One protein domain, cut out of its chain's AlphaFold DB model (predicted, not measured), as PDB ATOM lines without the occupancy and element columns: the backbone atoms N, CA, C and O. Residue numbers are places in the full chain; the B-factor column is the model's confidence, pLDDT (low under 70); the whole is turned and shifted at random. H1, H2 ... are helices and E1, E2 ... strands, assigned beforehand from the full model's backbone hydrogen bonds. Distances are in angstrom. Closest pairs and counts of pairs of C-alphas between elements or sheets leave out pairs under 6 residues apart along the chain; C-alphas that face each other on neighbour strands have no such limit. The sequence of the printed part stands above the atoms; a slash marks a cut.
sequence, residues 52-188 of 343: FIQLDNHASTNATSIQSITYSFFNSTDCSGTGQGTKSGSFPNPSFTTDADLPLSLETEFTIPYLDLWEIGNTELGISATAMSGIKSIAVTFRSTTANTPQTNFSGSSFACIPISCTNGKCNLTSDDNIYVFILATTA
ATOM      1  N   PHE A  52     151.751 101.015 120.909       88.12
ATOM      2  CA  PHE A  52     151.143  99.760 121.315       88.12
ATOM      3  C   PHE A  52     150.755  98.923 120.104       88.12
ATOM      4  O   PHE A  52     150.294  99.455 119.096       88.12
ATOM      5  N   ILE A  53     150.919  97.607 120.222       88.31
ATOM      6  CA  ILE A  53     150.565  96.647 119.173       88.31
ATOM      7  C   ILE A  53     149.718  95.538 119.785       88.31
ATOM      8  O   ILE A  53     150.162  94.844 120.703       88.31
ATOM      9  N   GLN A  54     148.507  95.354 119.257       88.56
ATOM     10  CA  GLN A  54     147.666  94.220 119.621       88.56
ATOM     11  C   GLN A  54     148.059  92.986 118.804       88.56
ATOM     12  O   GLN A  54     148.069  93.036 117.576       88.56
ATOM     13  N   LEU A  55     148.318  91.865 119.471       87.69
ATOM     14  CA  LEU A  55     148.472  90.558 118.831       87.69
ATOM     15  C   LEU A  55     147.165  89.772 118.813       87.69
ATOM     16  O   LEU A  55     146.232  90.046 119.573       87.69
ATOM     17  N   ASP A  56     147.136  88.753 117.958       83.50
ATOM     18  CA  ASP A  56     146.037  87.801 117.881       83.50
ATOM     19  C   ASP A  56     145.926  86.944 119.155       83.50
ATOM     20  O   ASP A  56     146.875  86.287 119.591       83.50
ATOM     21  N   ASN A  57     144.731  86.910 119.738       76.75
ATOM     22  CA  ASN A  57     144.338  85.929 120.733       76.75
ATOM     23  C   ASN A  57     143.778  84.685 120.039       76.75
ATOM     24  O   ASN A  57     142.574  84.556 119.844       76.75
ATOM     25  N   HIS A  58     144.620  83.693 119.760       77.94
ATOM     26  CA  HIS A  58     144.158  82.436 119.151       77.94
ATOM     27  C   HIS A  58     143.105  81.668 119.973       77.94
ATOM     28  O   HIS A  58     142.511  80.710 119.481       77.94
ATOM     29  N   ALA A  59     142.885  82.044 121.234       72.81
ATOM     30  CA  ALA A  59     142.014  81.332 122.157       72.81
ATOM     31  C   ALA A  59     140.748  82.117 122.561       72.81
ATOM     32  O   ALA A  59     140.008  81.631 123.415       72.81
ATOM     33  N   SER A  60     140.489  83.309 122.013       73.69
ATOM     34  CA  SER A  60     139.227  84.052 122.214       73.69
ATOM     35  C   SER A  60     139.046  85.164 121.178       73.69
ATOM     36  O   SER A  60     139.958  85.491 120.432       73.69
ATOM     37  N   THR A  61     137.863  85.775 121.119       83.25
ATOM     38  CA  THR A  61     137.607  86.883 120.189       83.25
ATOM     39  C   THR A  61     138.411  88.124 120.578       83.25
ATOM     40  O   THR A  61     138.313  88.610 121.706       83.25
ATOM     41  N   ASN A  62     139.204  88.631 119.634       84.31
ATOM     42  CA  ASN A  62     139.981  89.856 119.793       84.31
ATOM     43  C   ASN A  62     139.080  91.081 119.941       84.31
ATOM     44  O   ASN A  62     138.085  91.219 119.226       84.31
ATOM     45  N   ALA A  63     139.469  91.996 120.823       86.44
ATOM     46  CA  ALA A  63     138.862  93.313 120.888       86.44
ATOM     47  C   ALA A  63     139.161  94.102 119.608       86.44
ATOM     48  O   ALA A  63     140.272  94.049 119.080       86.44
ATOM     49  N   THR A  64     138.163  94.844 119.132       86.25
ATOM     50  CA  THR A  64     138.280  95.765 117.991       86.25
ATOM     51  C   THR A  64     138.383  97.223 118.430       86.25
ATOM     52  O   THR A  64     138.514  98.106 117.587       86.25
ATOM     53  N   SER A  65     138.291  97.492 119.732       86.06
ATOM     54  CA  SER A  65     138.479  98.819 120.304       86.06
ATOM     55  C   SER A  65     138.937  98.767 121.764       86.06
ATOM     56  O   SER A  65     138.679  97.794 122.481       86.06
ATOM     57  N   ILE A  66     139.616  99.829 122.200       84.88
ATOM     58  CA  ILE A  66     139.853 100.140 123.611       84.88
ATOM     59  C   ILE A  66     138.756 101.092 124.049       84.88
ATOM     60  O   ILE A  66     138.695 102.230 123.593       84.88
ATOM     61  N   GLN A  67     137.920 100.638 124.966       82.38
ATOM     62  CA  GLN A  67     136.910 101.481 125.570       82.38
ATOM     63  C   GLN A  67     137.512 102.434 126.599       82.38
ATOM     64  O   GLN A  67     137.165 103.610 126.596       82.38
ATOM     65  N   SER A  68     138.410 101.956 127.465       81.06
ATOM     66  CA  SER A  68     139.028 102.806 128.486       81.06
ATOM     67  C   SER A  68     140.499 102.491 128.715       81.06
ATOM     68  O   SER A  68     140.911 101.327 128.656       81.06
ATOM     69  N   ILE A  69     141.267 103.520 129.066       81.31
ATOM     70  CA  ILE A  69     142.681 103.417 129.439       81.31
ATOM     71  C   ILE A  69     142.846 103.916 130.868       81.31
ATOM     72  O   ILE A  69     142.418 105.027 131.167       81.31
ATOM     73  N   THR A  70     143.491 103.125 131.724       80.94
ATOM     74  CA  THR A  70     143.834 103.522 133.096       80.94
ATOM     75  C   THR A  70     145.342 103.707 133.240       80.94
ATOM     76  O   THR A  70     146.109 102.805 132.899       80.94
ATOM     77  N   TYR A  71     145.747 104.847 133.797       80.44
ATOM     78  CA  TYR A  71     147.121 105.196 134.156       80.44
ATOM     79  C   TYR A  71     147.270 105.201 135.672       80.44
ATOM     80  O   TYR A  71     146.508 105.882 136.353       80.44
ATOM     81  N   SER A  72     148.273 104.504 136.193       80.81
ATOM     82  CA  SER A  72     148.589 104.448 137.626       80.81
ATOM     83  C   SER A  72     150.033 104.883 137.853       80.81
ATOM     84  O   SER A  72     150.918 104.396 137.157       80.81
ATOM     85  N   PHE A  73     150.298 105.767 138.818       80.50
ATOM     86  CA  PHE A  73     151.617 106.405 138.973       80.50
ATOM     87  C   PHE A  73     152.367 105.891 140.204       80.50
ATOM     88  O   PHE A  73     151.798 105.826 141.294       80.50
ATOM     89  N   PHE A  74     153.663 105.595 140.056       83.38
ATOM     90  CA  PHE A  74     154.483 104.982 141.109       83.38
ATOM     91  C   PHE A  74     155.806 105.704 141.325       83.38
ATOM     92  O   PHE A  74     156.409 106.241 140.397       83.38
ATOM     93  N   ASN A  75     156.305 105.648 142.560       84.56
ATOM     94  CA  ASN A  75     157.652 106.103 142.920       84.56
ATOM     95  C   ASN A  75     158.737 105.026 142.710       84.56
ATOM     96  O   ASN A  75     159.931 105.291 142.893       84.56
ATOM     97  N   SER A  76     158.322 103.812 142.352       85.31
ATOM     98  CA  SER A  76     159.168 102.699 141.941       85.31
ATOM     99  C   SER A  76     159.366 102.720 140.428       85.31
ATOM    100  O   SER A  76     158.604 103.345 139.693       85.31
ATOM    101  N   THR A  77     160.407 102.050 139.946       87.44
ATOM    102  CA  THR A  77     160.701 101.929 138.509       87.44
ATOM    103  C   THR A  77     160.015 100.725 137.863       87.44
ATOM    104  O   THR A  77     160.048 100.593 136.648       87.44
ATOM    105  N   ASP A  78     159.427  99.834 138.662       84.94
ATOM    106  CA  ASP A  78     158.832  98.567 138.227       84.94
ATOM    107  C   ASP A  78     157.329  98.476 138.544       84.94
ATOM    108  O   ASP A  78     156.762  97.381 138.582       84.94
ATOM    109  N   CYS A  79     156.695  99.627 138.790       84.25
ATOM    110  CA  CYS A  79     155.279  99.748 139.119       84.25
ATOM    111  C   CYS A  79     154.858  98.924 140.352       84.25
ATOM    112  O   CYS A  79     153.724  98.443 140.430       84.25
ATOM    113  N   SER A  80     155.777  98.725 141.302       79.56
ATOM    114  CA  SER A  80     155.516  98.128 142.616       79.56
ATOM    115  C   SER A  80     155.203  99.185 143.685       79.56
ATOM    116  O   SER A  80     155.573 100.355 143.556       79.56
ATOM    117  N   GLY A  81     154.556  98.764 144.774       71.44
ATOM    118  CA  GLY A  81     154.242  99.625 145.917       71.44
ATOM    119  C   GLY A  81     153.004 100.508 145.719       71.44
ATOM    120  O   GLY A  81     152.212 100.318 144.800       71.44
ATOM    121  N   THR A  82     152.813 101.463 146.629       62.22
ATOM    122  CA  THR A  82     151.677 102.398 146.620       62.22
ATOM    123  C   THR A  82     152.017 103.668 145.837       62.22
ATOM    124  O   THR A  82     153.089 104.247 146.037       62.22
ATOM    125  N   GLY A  83     151.096 104.132 144.989       59.69
ATOM    126  CA  GLY A  83     151.225 105.399 144.262       59.69
ATOM    127  C   GLY A  83     151.242 106.655 145.157       59.69
ATOM    128  O   GLY A  83     151.028 106.576 146.367       59.69
ATOM    129  N   GLN A  84     151.543 107.826 144.578       49.44
ATOM    130  CA  GLN A  84     151.622 109.133 145.271       49.44
ATOM    131  C   GLN A  84     150.429 110.068 144.958       49.44
ATOM    132  O   GLN A  84     150.494 110.812 143.988       49.44
ATOM    133  N   GLY A  85     149.332 110.080 145.728       46.94
ATOM    134  CA  GLY A  85     148.227 111.037 145.500       46.94
ATOM    135  C   GLY A  85     146.958 110.741 146.300       46.94
ATOM    136  O   GLY A  85     146.935 109.752 147.021       46.94
ATOM    137  N   THR A  86     145.935 111.605 146.238       34.53
ATOM    138  CA  THR A  86     144.655 111.496 146.977       34.53
ATOM    139  C   THR A  86     143.435 111.789 146.096       34.53
ATOM    140  O   THR A  86     143.078 112.951 145.922       34.53
ATOM    141  N   LYS A  87     142.734 110.741 145.624       36.38
ATOM    142  CA  LYS A  87     141.255 110.643 145.522       36.38
ATOM    143  C   LYS A  87     140.793 109.220 145.133       36.38
ATOM    144  O   LYS A  87     141.472 108.500 144.420       36.38
ATOM    145  N   SER A  88     139.656 108.816 145.707       31.44
ATOM    146  CA  SER A  88     139.209 107.442 146.012       31.44
ATOM    147  C   SER A  88     138.411 106.736 144.902       31.44
ATOM    148  O   SER A  88     137.471 107.328 144.378       31.44
ATOM    149  N   GLY A  89     138.657 105.429 144.712       34.38
ATOM    150  CA  GLY A  89     137.715 104.475 144.105       34.38
ATOM    151  C   GLY A  89     138.398 103.297 143.398       34.38
ATOM    152  O   GLY A  89     138.725 103.405 142.227       34.38
ATOM    153  N   SER A  90     138.610 102.181 144.104       45.16
ATOM    154  CA  SER A  90     138.960 100.834 143.585       45.16
ATOM    155  C   SER A  90     140.216 100.640 142.701       45.16
ATOM    156  O   SER A  90     140.478  99.520 142.269       45.16
ATOM    157  N   PHE A  91     141.035 101.672 142.499       44.94
ATOM    158  CA  PHE A  91     142.309 101.650 141.759       44.94
ATOM    159  C   PHE A  91     143.417 102.320 142.591       44.94
ATOM    160  O   PHE A  91     143.089 102.995 143.577       44.94
ATOM    161  N   PRO A  92     144.719 102.137 142.271       50.09
ATOM    162  CA  PRO A  92     145.789 102.793 143.022       50.09
ATOM    163  C   PRO A  92     145.534 104.291 143.051       50.09
ATOM    164  O   PRO A  92     145.186 104.917 142.053       50.09
ATOM    165  N   ASN A  93     145.721 104.862 144.224       53.56
ATOM    166  CA  ASN A  93     145.677 106.288 144.427       53.56
ATOM    167  C   ASN A  93     147.121 106.806 144.257       53.56
ATOM    168  O   ASN A  93     147.954 106.481 145.109       53.56
ATOM    169  N   PRO A  94     147.472 107.516 143.162       63.22
ATOM    170  CA  PRO A  94     146.628 108.131 142.142       63.22
ATOM    171  C   PRO A  94     146.550 107.297 140.854       63.22
ATOM    172  O   PRO A  94     147.542 106.727 140.382       63.22
ATOM    173  N   SER A  95     145.370 107.305 140.245       66.25
ATOM    174  CA  SER A  95     145.142 106.784 138.903       66.25
ATOM    175  C   SER A  95     144.163 107.672 138.145       66.25
ATOM    176  O   SER A  95     143.368 108.396 138.745       66.25
ATOM    177  N   PHE A  96     144.246 107.630 136.820       69.31
ATOM    178  CA  PHE A  96     143.389 108.370 135.899       69.31
ATOM    179  C   PHE A  96     142.846 107.415 134.844       69.31
ATOM    180  O   PHE A  96     143.606 106.603 134.321       69.31
ATOM    181  N   THR A  97     141.548 107.490 134.550       72.62
ATOM    182  CA  THR A  97     140.914 106.665 133.515       72.62
ATOM    183  C   THR A  97     140.226 107.553 132.491       72.62
ATOM    184  O   THR A  97     139.440 108.419 132.870       72.62
ATOM    185  N   THR A  98     140.511 107.322 131.212       72.00
ATOM    186  CA  THR A  98     139.859 108.002 130.084       72.00
ATOM    187  C   THR A  98     138.970 107.031 129.332       72.00
ATOM    188  O   THR A  98     139.431 105.933 129.003       72.00
ATOM    189  N   ASP A  99     137.762 107.459 128.973       69.81
ATOM    190  CA  ASP A  99     137.002 106.821 127.901       69.81
ATOM    191  C   ASP A  99     137.674 107.167 126.571       69.81
ATOM    192  O   ASP A  99     138.016 108.324 126.317       69.81
ATOM    193  N   ALA A 100     137.942 106.154 125.759       65.25
ATOM    194  CA  ALA A 100     138.845 106.267 124.627       65.25
ATOM    195  C   ALA A 100     138.165 105.891 123.300       65.25
ATOM    196  O   ALA A 100     138.520 106.483 122.285       65.25
ATOM    197  N   ASP A 101     137.202 104.952 123.303       74.00
ATOM    198  CA  ASP A 101     136.586 104.345 122.103       74.00
ATOM    199  C   ASP A 101     137.567 104.269 120.909       74.00
ATOM    200  O   ASP A 101     137.263 104.632 119.770       74.00
ATOM    201  N   LEU A 102     138.799 103.822 121.189       81.81
ATOM    202  CA  LEU A 102     139.897 103.842 120.229       81.81
ATOM    203  C   LEU A 102     139.827 102.582 119.377       81.81
ATOM    204  O   LEU A 102     139.887 101.490 119.944       81.81
ATOM    205  N   PRO A 103     139.731 102.684 118.045       83.69
ATOM    206  CA  PRO A 103     139.716 101.511 117.187       83.69
ATOM    207  C   PRO A 103     141.056 100.769 117.261       83.69
ATOM    208  O   PRO A 103     142.122 101.381 117.289       83.69
ATOM    209  N   LEU A 104     140.985  99.442 117.251       84.38
ATOM    210  CA  LEU A 104     142.134  98.546 117.208       84.38
ATOM    211  C   LEU A 104     142.148  97.768 115.898       84.38
ATOM    212  O   LEU A 104     141.114  97.434 115.317       84.38
ATOM    213  N   SER A 105     143.349  97.455 115.440       85.38
ATOM    214  CA  SER A 105     143.594  96.516 114.353       85.38
ATOM    215  C   SER A 105     144.765  95.635 114.755       85.38
ATOM    216  O   SER A 105     145.738  96.115 115.337       85.38
ATOM    217  N   LEU A 106     144.645  94.334 114.492       86.19
ATOM    218  CA  LEU A 106     145.698  93.379 114.824       86.19
ATOM    219  C   LEU A 106     146.992  93.750 114.104       86.19
ATOM    220  O   LEU A 106     146.960  94.221 112.965       86.19
ATOM    221  N   GLU A 107     148.111  93.551 114.797       84.69
ATOM    222  CA  GLU A 107     149.472  93.772 114.292       84.69
ATOM    223  C   GLU A 107     149.712  95.194 113.758       84.69
ATOM    224  O   GLU A 107     150.677  95.453 113.045       84.69
ATOM    225  N   THR A 108     148.831  96.129 114.116       85.69
ATOM    226  CA  THR A 108     148.913  97.528 113.719       85.69
ATOM    227  C   THR A 108     149.329  98.347 114.927       85.69
ATOM    228  O   THR A 108     148.770  98.204 116.017       85.69
ATOM    229  N   GLU A 109     150.317  99.210 114.724       85.38
ATOM    230  CA  GLU A 109     150.715 100.189 115.721       85.38
ATOM    231  C   GLU A 109     149.584 101.193 115.939       85.38
ATOM    232  O   GLU A 109     149.074 101.792 114.988       85.38
ATOM    233  N   PHE A 110     149.220 101.416 117.196       82.75
ATOM    234  CA  PHE A 110     148.502 102.622 117.575       82.75
ATOM    235  C   PHE A 110     149.258 103.337 118.689       82.75
ATOM    236  O   PHE A 110     149.816 102.737 119.611       82.75
ATOM    237  N   THR A 111     149.282 104.655 118.580       77.31
ATOM    238  CA  THR A 111     149.846 105.548 119.586       77.31
ATOM    239  C   THR A 111     148.702 106.071 120.432       77.31
ATOM    240  O   THR A 111     147.647 106.414 119.897       77.31
ATOM    241  N   ILE A 112     148.892 106.154 121.745       71.19
ATOM    242  CA  ILE A 112     147.926 106.838 122.605       71.19
ATOM    243  C   ILE A 112     148.018 108.342 122.297       71.19
ATOM    244  O   ILE A 112     149.046 108.947 122.604       71.19
ATOM    245  N   PRO A 113     146.969 108.966 121.730       55.47
ATOM    246  CA  PRO A 113     147.048 110.343 121.238       55.47
ATOM    247  C   PRO A 113     147.110 111.396 122.359       55.47
ATOM    248  O   PRO A 113     147.344 112.563 122.076       55.47
ATOM    249  N   TYR A 114     146.908 110.986 123.618       50.59
ATOM    250  CA  TYR A 114     146.739 111.861 124.784       50.59
ATOM    251  C   TYR A 114     147.771 111.670 125.897       50.59
ATOM    252  O   TYR A 114     147.601 112.232 126.977       50.59
ATOM    253  N   LEU A 115     148.866 110.940 125.673       53.06
ATOM    254  CA  LEU A 115     150.001 111.015 126.601       53.06
ATOM    255  C   LEU A 115     150.785 112.309 126.360       53.06
ATOM    256  O   LEU A 115     152.007 112.299 126.239       53.06
ATOM    257  N   ASP A 116     150.084 113.445 126.405       52.00
ATOM    258  CA  ASP A 116     150.709 114.649 126.906       52.00
ATOM    259  C   ASP A 116     150.934 114.438 128.412       52.00
ATOM    260  O   ASP A 116     150.242 114.978 129.273       52.00
ATOM    261  N   LEU A 117     151.954 113.640 128.749       50.44
ATOM    262  CA  LEU A 117     152.531 113.429 130.089       50.44
ATOM    263  C   LEU A 117     152.962 114.736 130.793       50.44
ATOM    264  O   LEU A 117     153.626 114.722 131.832       50.44
ATOM    265  N   TRP A 118     152.630 115.873 130.194       50.78
ATOM    266  CA  TRP A 118     153.220 117.181 130.350       50.78
ATOM    267  C   TRP A 118     152.356 118.134 131.189       50.78
ATOM    268  O   TRP A 118     152.888 119.151 131.632       50.78
ATOM    269  N   GLU A 119     151.085 117.796 131.468       50.59
ATOM    270  CA  GLU A 119     150.179 118.604 132.318       50.59
ATOM    271  C   GLU A 119     149.353 117.814 133.354       50.59
ATOM    272  O   GLU A 119     148.745 118.414 134.238       50.59
ATOM    273  N   ILE A 120     149.388 116.477 133.332       53.16
ATOM    274  CA  ILE A 120     148.576 115.608 134.214       53.16
ATOM    275  C   ILE A 120     148.777 115.927 135.714       53.16
ATOM    276  O   ILE A 120     147.876 115.760 136.544       53.16
ATOM    277  N   GLY A 121     149.974 116.394 136.079       50.94
ATOM    278  CA  GLY A 121     150.405 116.509 137.467       50.94
ATOM    279  C   GLY A 121     149.563 117.446 138.326       50.94
ATOM    280  O   GLY A 121     149.160 117.052 139.415       50.94
ATOM    281  N   ASN A 122     149.279 118.669 137.878       52.38
ATOM    282  CA  ASN A 122     148.778 119.721 138.770       52.38
ATOM    283  C   ASN A 122     147.258 119.951 138.715       52.38
ATOM    284  O   ASN A 122     146.676 120.253 139.758       52.38
ATOM    285  N   THR A 123     146.609 119.818 137.558       54.91
ATOM    286  CA  THR A 123     145.178 120.143 137.386       54.91
ATOM    287  C   THR A 123     144.259 118.925 137.440       54.91
ATOM    288  O   THR A 123     143.201 119.013 138.061       54.91
ATOM    289  N   GLU A 124     144.652 117.791 136.856       58.31
ATOM    290  CA  GLU A 124     143.783 116.607 136.755       58.31
ATOM    291  C   GLU A 124     143.932 115.647 137.940       58.31
ATOM    292  O   GLU A 124     142.934 115.242 138.539       58.31
ATOM    293  N   LEU A 125     145.168 115.320 138.335       61.34
ATOM    294  CA  LEU A 125     145.420 114.406 139.459       61.34
ATOM    295  C   LEU A 125     145.494 115.103 140.824       61.34
ATOM    296  O   LEU A 125     145.481 114.436 141.860       61.34
ATOM    297  N   GLY A 126     145.607 116.434 140.847       63.69
ATOM    298  CA  GLY A 126     145.803 117.204 142.080       63.69
ATOM    299  C   GLY A 126     147.120 116.890 142.805       63.69
ATOM    300  O   GLY A 126     147.205 117.053 144.024       63.69
ATOM    301  N   ILE A 127     148.145 116.427 142.085       68.06
ATOM    302  CA  ILE A 127     149.466 116.104 142.632       68.06
ATOM    303  C   ILE A 127     150.338 117.367 142.578       68.06
ATOM    304  O   ILE A 127     150.434 118.069 141.575       68.06
ATOM    305  N   SER A 128     151.013 117.701 143.678       71.56
ATOM    306  CA  SER A 128     151.925 118.854 143.655       71.56
ATOM    307  C   SER A 128     153.095 118.616 142.687       71.56
ATOM    308  O   SER A 128     153.571 117.490 142.548       71.56
ATOM    309  N   ALA A 129     153.639 119.675 142.081       70.06
ATOM    310  CA  ALA A 129     154.829 119.568 141.227       70.06
ATOM    311  C   ALA A 129     156.021 118.895 141.946       70.06
ATOM    312  O   ALA A 129     156.789 118.163 141.325       70.06
ATOM    313  N   THR A 130     156.140 119.096 143.264       72.88
ATOM    314  CA  THR A 130     157.138 118.444 144.126       72.88
ATOM    315  C   THR A 130     156.875 116.951 144.321       72.88
ATOM    316  O   THR A 130     157.814 116.175 144.415       72.88
ATOM    317  N   ALA A 131     155.613 116.527 144.393       74.25
ATOM    318  CA  ALA A 131     155.271 115.108 144.475       74.25
ATOM    319  C   ALA A 131     155.441 114.410 143.114       74.25
ATOM    320  O   ALA A 131     155.886 113.265 143.066       74.25
ATOM    321  N   MET A 132     155.187 115.124 142.010       74.56
ATOM    322  CA  MET A 132     155.402 114.615 140.652       74.56
ATOM    323  C   MET A 132     156.858 114.228 140.388       74.56
ATOM    324  O   MET A 132     157.092 113.210 139.749       74.56
ATOM    325  N   SER A 133     157.848 114.965 140.907       78.75
ATOM    326  CA  SER A 133     159.266 114.598 140.733       78.75
ATOM    327  C   SER A 133     159.666 113.298 141.442       78.75
ATOM    328  O   SER A 133     160.734 112.751 141.175       78.75
ATOM    329  N   GLY A 134     158.817 112.786 142.338       82.50
ATOM    330  CA  GLY A 134     158.988 111.481 142.971       82.50
ATOM    331  C   GLY A 134     158.500 110.305 142.122       82.50
ATOM    332  O   GLY A 134     158.814 109.165 142.464       82.50
ATOM    333  N   ILE A 135     157.745 110.553 141.047       83.88
ATOM    334  CA  ILE A 135     157.221 109.512 140.159       83.88
ATOM    335  C   ILE A 135     158.326 109.009 139.225       83.88
ATOM    336  O   ILE A 135     159.056 109.798 138.625       83.88
ATOM    337  N   LYS A 136     158.427 107.685 139.098       87.06
ATOM    338  CA  LYS A 136     159.439 106.986 138.291       87.06
ATOM    339  C   LYS A 136     158.858 106.001 137.280       87.06
ATOM    340  O   LYS A 136     159.580 105.557 136.391       87.06
ATOM    341  N   SER A 137     157.587 105.625 137.409       87.25
ATOM    342  CA  SER A 137     156.919 104.773 136.423       87.25
ATOM    343  C   SER A 137     155.406 104.985 136.377       87.25
ATOM    344  O   SER A 137     154.804 105.496 137.329       87.25
ATOM    345  N   ILE A 138     154.809 104.575 135.256       84.44
ATOM    346  CA  ILE A 138     153.361 104.533 135.030       84.44
ATOM    347  C   ILE A 138     152.967 103.111 134.641       84.44
ATOM    348  O   ILE A 138     153.551 102.547 133.720       84.44
ATOM    349  N   ALA A 139     151.962 102.543 135.304       85.56
ATOM    350  CA  ALA A 139     151.296 101.341 134.819       85.56
ATOM    351  C   ALA A 139     150.111 101.726 133.929       85.56
ATOM    352  O   ALA A 139     149.250 102.496 134.359       85.56
ATOM    353  N   VAL A 140     150.055 101.170 132.721       83.94
ATOM    354  CA  VAL A 140     148.958 101.365 131.763       83.94
ATOM    355  C   VAL A 140     148.160 100.076 131.620       83.94
ATOM    356  O   VAL A 140     148.730  99.007 131.403       83.94
ATOM    357  N   THR A 141     146.838 100.182 131.742       82.88
ATOM    358  CA  THR A 141     145.886  99.074 131.561       82.88
ATOM    359  C   THR A 141     144.837  99.455 130.519       82.88
ATOM    360  O   THR A 141     144.333 100.579 130.551       82.88
ATOM    361  N   PHE A 142     144.472  98.528 129.630       82.75
ATOM    362  CA  PHE A 142     143.393  98.708 128.653       82.75
ATOM    363  C   PHE A 142     142.152  97.881 129.003       82.75
ATOM    364  O   PHE A 142     142.217  96.849 129.684       82.75
ATOM    365  N   ARG A 143     140.993  98.342 128.528       79.94
ATOM    366  CA  ARG A 143     139.711  97.634 128.638       79.94
ATOM    367  C   ARG A 143     138.945  97.731 127.331       79.94
ATOM    368  O   ARG A 143     138.965  98.777 126.692       79.94
ATOM    369  N   SER A 144     138.265  96.654 126.953       78.31
ATOM    370  CA  SER A 144     137.517  96.541 125.694       78.31
ATOM    371  C   SER A 144     136.001  96.728 125.844       78.31
ATOM    372  O   SER A 144     135.333  96.956 124.840       78.31
ATOM    373  N   THR A 145     135.429  96.639 127.054       69.88
ATOM    374  CA  THR A 145     133.972  96.759 127.292       69.88
ATOM    375  C   THR A 145     133.650  97.411 128.646       69.88
ATOM    376  O   THR A 145     134.526  97.481 129.508       69.88
ATOM    377  N   THR A 146     132.388  97.853 128.849       55.88
ATOM    378  CA  THR A 146     131.902  98.557 130.074       55.88
ATOM    379  C   THR A 146     131.891  97.675 131.322       55.88
ATOM    380  O   THR A 146     131.519  98.101 132.415       55.88
ATOM    381  N   ALA A 147     132.193  96.405 131.120       52.94
ATOM    382  CA  ALA A 147     132.152  95.329 132.075       52.94
ATOM    383  C   ALA A 147     133.530  95.295 132.780       52.94
ATOM    384  O   ALA A 147     134.549  95.578 132.148       52.94
ATOM    385  N   ASN A 148     133.606  95.057 134.098       53.69
ATOM    386  CA  ASN A 148     134.866  95.205 134.861       53.69
ATOM    387  C   ASN A 148     135.849  94.045 134.610       53.69
ATOM    388  O   ASN A 148     136.497  93.592 135.552       53.69
ATOM    389  N   THR A 149     135.985  93.561 133.376       54.84
ATOM    390  CA  THR A 149     137.009  92.593 132.993       54.84
ATOM    391  C   THR A 149     138.251  93.283 132.439       54.84
ATOM    392  O   THR A 149     138.277  93.703 131.281       54.84
ATOM    393  N   PRO A 150     139.335  93.380 133.223       54.94
ATOM    394  CA  PRO A 150     140.632  93.776 132.702       54.94
ATOM    395  C   PRO A 150     141.226  92.565 131.982       54.94
ATOM    396  O   PRO A 150     141.384  91.508 132.583       54.94
ATOM    397  N   GLN A 151     141.528  92.703 130.693       61.38
ATOM    398  CA  GLN A 151     141.977  91.580 129.855       61.38
ATOM    399  C   GLN A 151     143.245  91.903 129.067       61.38
ATOM    400  O   GLN A 151     143.531  91.251 128.066       61.38
ATOM    401  N   THR A 152     143.987  92.941 129.464       64.31
ATOM    402  CA  THR A 152     145.195  93.283 128.717       64.31
ATOM    403  C   THR A 152     146.326  92.382 129.163       64.31
ATOM    404  O   THR A 152     146.817  92.514 130.277       64.31
ATOM    405  N   ASN A 153     146.739  91.473 128.290       76.44
ATOM    406  CA  ASN A 153     147.909  90.643 128.504       76.44
ATOM    407  C   ASN A 153     149.118  91.293 127.823       76.44
ATOM    408  O   ASN A 153     149.364  91.068 126.640       76.44
ATOM    409  N   PHE A 154     149.853  92.105 128.576       73.69
ATOM    410  CA  PHE A 154     151.148  92.656 128.191       73.69
ATOM    411  C   PHE A 154     152.256  91.660 128.530       73.69
ATOM    412  O   PHE A 154     152.745  91.643 129.660       73.69
ATOM    413  N   SER A 155     152.655  90.812 127.582       76.38
ATOM    414  CA  SER A 155     153.753  89.845 127.777       76.38
ATOM    415  C   SER A 155     153.646  89.028 129.081       76.38
ATOM    416  O   SER A 155     154.634  88.818 129.783       76.38
ATOM    417  N   GLY A 156     152.436  88.590 129.435       70.38
ATOM    418  CA  GLY A 156     152.124  87.840 130.657       70.38
ATOM    419  C   GLY A 156     151.699  88.689 131.862       70.38
ATOM    420  O   GLY A 156     151.379  88.126 132.905       70.38
ATOM    421  N   SER A 157     151.680  90.018 131.744       76.06
ATOM    422  CA  SER A 157     151.271  90.963 132.791       76.06
ATOM    423  C   SER A 157     149.915  91.593 132.481       76.06
ATOM    424  O   SER A 157     149.556  91.759 131.321       76.06
ATOM    425  N   SER A 158     149.179  92.020 133.509       77.50
ATOM    426  CA  SER A 158     147.907  92.733 133.332       77.50
ATOM    427  C   SER A 158     148.070  94.216 132.949       77.50
ATOM    428  O   SER A 158     147.077  94.922 132.792       77.50
ATOM    429  N   PHE A 159     149.306  94.723 132.894       83.31
ATOM    430  CA  PHE A 159     149.631  96.129 132.641       83.31
ATOM    431  C   PHE A 159     151.009  96.273 131.979       83.31
ATOM    432  O   PHE A 159     151.902  95.449 132.202       83.31
ATOM    433  N   ALA A 160     151.198  97.358 131.228       87.12
ATOM    434  CA  ALA A 160     152.506  97.820 130.773       87.12
ATOM    435  C   ALA A 160     153.115  98.746 131.829       87.12
ATOM    436  O   ALA A 160     152.486  99.735 132.199       87.12
ATOM    437  N   CYS A 161     154.323  98.443 132.313       87.38
ATOM    438  CA  CYS A 161     155.065  99.356 133.181       87.38
ATOM    439  C   CYS A 161     156.007 100.219 132.349       87.38
ATOM    440  O   CYS A 161     156.903  99.685 131.700       87.38
ATOM    441  N   ILE A 162     155.817 101.533 132.400       87.44
ATOM    442  CA  ILE A 162     156.544 102.495 131.579       87.44
ATOM    443  C   ILE A 162     157.428 103.346 132.491       87.44
ATOM    444  O   ILE A 162     156.902 104.137 133.282       87.44
ATOM    445  N   PRO A 163     158.759 103.201 132.411       88.12
ATOM    446  CA  PRO A 163     159.697 104.052 133.130       88.12
ATOM    447  C   PRO A 163     159.647 105.503 132.639       88.12
ATOM    448  O   PRO A 163     159.713 105.773 131.437       88.12
ATOM    449  N   ILE A 164     159.558 106.443 133.581       85.81
ATOM    450  CA  ILE A 164     159.469 107.878 133.300       85.81
ATOM    451  C   ILE A 164     160.344 108.707 134.244       85.81
ATOM    452  O   ILE A 164     160.675 108.293 135.353       85.81
ATOM    453  N   SER A 165     160.694 109.912 133.804       85.94
ATOM    454  CA  SER A 165     161.375 110.935 134.595       85.94
ATOM    455  C   SER A 165     160.550 112.213 134.593       85.94
ATOM    456  O   SER A 165     160.366 112.842 133.548       85.94
ATOM    457  N   CYS A 166     160.049 112.596 135.767       80.38
ATOM    458  CA  CYS A 166     159.239 113.794 135.939       80.38
ATOM    459  C   CYS A 166     160.055 114.958 136.505       80.38
ATOM    460  O   CYS A 166     160.709 114.840 137.538       80.38
ATOM    461  N   THR A 167     159.981 116.122 135.866       78.06
ATOM    462  CA  THR A 167     160.584 117.372 136.341       78.06
ATOM    463  C   THR A 167     159.622 118.528 136.085       78.06
ATOM    464  O   THR A 167     159.124 118.690 134.978       78.06
ATOM    465  N   ASN A 168     159.355 119.352 137.106       72.12
ATOM    466  CA  ASN A 168     158.472 120.526 137.007       72.12
ATOM    467  C   ASN A 168     157.065 120.212 136.452       72.12
ATOM    468  O   ASN A 168     156.532 120.969 135.647       72.12
ATOM    469  N   GLY A 169     156.477 119.086 136.870       66.94
ATOM    470  CA  GLY A 169     155.144 118.653 136.424       66.94
ATOM    471  C   GLY A 169     155.100 118.012 135.033       66.94
ATOM    472  O   GLY A 169     154.025 117.618 134.602       66.94
ATOM    473  N   LYS A 170     156.252 117.870 134.367       73.31
ATOM    474  CA  LYS A 170     156.397 117.270 133.039       73.31
ATOM    475  C   LYS A 170     157.129 115.941 133.128       73.31
ATOM    476  O   LYS A 170     158.211 115.912 133.712       73.31
ATOM    477  N   CYS A 171     156.587 114.876 132.549       76.38
ATOM    478  CA  CYS A 171     157.220 113.559 132.559       76.38
ATOM    479  C   CYS A 171     157.699 113.151 131.162       76.38
ATOM    480  O   CYS A 171     156.991 113.329 130.180       76.38
ATOM    481  N   ASN A 172     158.912 112.604 131.093       79.50
ATOM    482  CA  ASN A 172     159.533 112.088 129.874       79.50
ATOM    483  C   ASN A 172     159.742 110.581 129.995       79.50
ATOM    484  O   ASN A 172     160.037 110.102 131.091       79.50
ATOM    485  N   LEU A 173     159.666 109.853 128.882       81.50
ATOM    486  CA  LEU A 173     160.118 108.462 128.829       81.50
ATOM    487  C   LEU A 173     161.625 108.405 129.110       81.50
ATOM    488  O   LEU A 173     162.383 109.269 128.669       81.50
ATOM    489  N   THR A 174     162.069 107.400 129.864       80.06
ATOM    490  CA  THR A 174     163.509 107.173 130.112       80.06
ATOM    491  C   THR A 174     164.104 106.097 129.205       80.06
ATOM    492  O   THR A 174     165.254 105.713 129.396       80.06
ATOM    493  N   SER A 175     163.300 105.567 128.284       74.12
ATOM    494  CA  SER A 175     163.609 104.455 127.388       74.12
ATOM    495  C   SER A 175     163.441 104.901 125.939       74.12
ATOM    496  O   SER A 175     162.493 105.620 125.622       74.12
ATOM    497  N   ASP A 176     164.344 104.443 125.073       70.00
ATOM    498  CA  ASP A 176     164.202 104.585 123.619       70.00
ATOM    499  C   ASP A 176     163.281 103.489 123.040       70.00
ATOM    500  O   ASP A 176     162.624 103.702 122.021       70.00
ATOM    501  N   ASP A 177     163.168 102.344 123.727       71.25
ATOM    502  CA  ASP A 177     162.239 101.267 123.385       71.25
ATOM    503  C   ASP A 177     160.859 101.568 123.977       71.25
ATOM    504  O   ASP A 177     160.634 101.433 125.185       71.25
ATOM    505  N   ASN A 178     159.935 101.991 123.111       77.44
ATOM    506  CA  ASN A 178     158.599 102.466 123.488       77.44
ATOM    507  C   ASN A 178     157.467 101.665 122.834       77.44
ATOM    508  O   ASN A 178     156.343 102.156 122.741       77.44
ATOM    509  N   ILE A 179     157.760 100.443 122.378       84.62
ATOM    510  CA  ILE A 179     156.782  99.538 121.770       84.62
ATOM    511  C   ILE A 179     156.332  98.510 122.804       84.62
ATOM    512  O   ILE A 179     157.125  97.705 123.292       84.62
ATOM    513  N   TYR A 180     155.038  98.510 123.100       87.56
ATOM    514  CA  TYR A 180     154.410  97.595 124.042       87.56
ATOM    515  C   TYR A 180     153.425  96.698 123.311       87.56
ATOM    516  O   TYR A 180     152.486  97.146 122.656       87.56
ATOM    517  N   VAL A 181     153.635  95.400 123.446       88.06
ATOM    518  CA  VAL A 181     152.806  94.396 122.794       88.06
ATOM    519  C   VAL A 181     151.791  93.863 123.791       88.06
ATOM    520  O   VAL A 181     152.134  93.597 124.945       88.06
ATOM    521  N   PHE A 182     150.546  93.703 123.356       88.31
ATOM    522  CA  PHE A 182     149.490  93.174 124.205       88.31
ATOM    523  C   PHE A 182     148.499  92.299 123.451       88.31
ATOM    524  O   PHE A 182     148.387  92.351 122.232       88.31
ATOM    525  N   ILE A 183     147.737  91.517 124.202       85.06
ATOM    526  CA  ILE A 183     146.528  90.853 123.722       85.06
ATOM    527  C   ILE A 183     145.349  91.438 124.495       85.06
ATOM    528  O   ILE A 183     145.430  91.576 125.715       85.06
ATOM    529  N   LEU A 184     144.263  91.768 123.798       85.75
ATOM    530  CA  LEU A 184     143.014  92.230 124.402       85.75
ATOM    531  C   LEU A 184     141.849  91.473 123.767       85.75
ATOM    532  O   LEU A 184     141.691  91.473 122.547       85.75
ATOM    533  N   ALA A 185     141.040  90.816 124.593       81.50
ATOM    534  CA  ALA A 185     139.859  90.082 124.150       81.50
ATOM    535  C   ALA A 185     138.563  90.823 124.514       81.50
ATOM    536  O   ALA A 185     138.561  91.772 125.303       81.50
ATOM    537  N   THR A 186     137.448  90.423 123.899       79.69
ATOM    538  CA  THR A 186     136.104  90.932 124.237       79.69
ATOM    539  C   THR A 186     135.468  90.193 125.412       79.69
ATOM    540  O   THR A 186     134.464  90.643 125.953       79.69
ATOM    541  N   THR A 187     136.007  89.036 125.796       77.81
ATOM    542  CA  THR A 187     135.448  88.150 126.824       77.81
ATOM    543  C   THR A 187     136.566  87.524 127.638       77.81
ATOM    544  O   THR A 187     137.470  86.919 127.063       77.81
ATOM    545  N   ALA A 188     136.455  87.608 128.961       79.56
ATOM    546  CA  ALA A 188     137.446  87.059 129.865       79.56
ATOM    547  C   ALA A 188     137.318  85.543 129.969       79.56
ATOM    548  O   ALA A 188     136.209  84.996 129.947       79.56
TER     549      ALA A 188
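This is residues 52 to 188 of the 343 residues of an uncharacterized protein of Legionellales bacterium RIFCSPHIGHO2_12_FULL_37_14 (UniProt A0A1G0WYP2). What shows first? There is little regular structure: loops join a sheet curled like part of a barrel, E3 E2 E5 E6 E7, antiparallel, and a small mixed sheet, E4 E1 E8. How large? It is compact and mostly strand, 52 of 137 printed residues in named elements, radius of gyration of the C-alphas 14.9 A, spans 45 by 33 by 25 A.

What starts it? E1, residues 52 to 54, is parallel to E8, residues 179 to 182; N 53 and O 180 are 2.9 A apart. What follows? E2, residues 65 to 74, and E3, residues 95 to 103, form a hairpin; N 69 and O 98 are 3.0 A apart.

What comes next? E4 is residues 109 to 111, H1 129 to 132; E5, 137 to 143, E6, 160 to 167, and E7, 170 to 173, form a meander, each antiparallel to the one before. Which anchors help? C-alpha 52 is at (151.143, 99.760, 121.315), C-alpha 182 at (149.490, 93.174, 124.205).

Any cut? The printed part has no cut. Where is pLDDT low? It is under 70 in 41 residues.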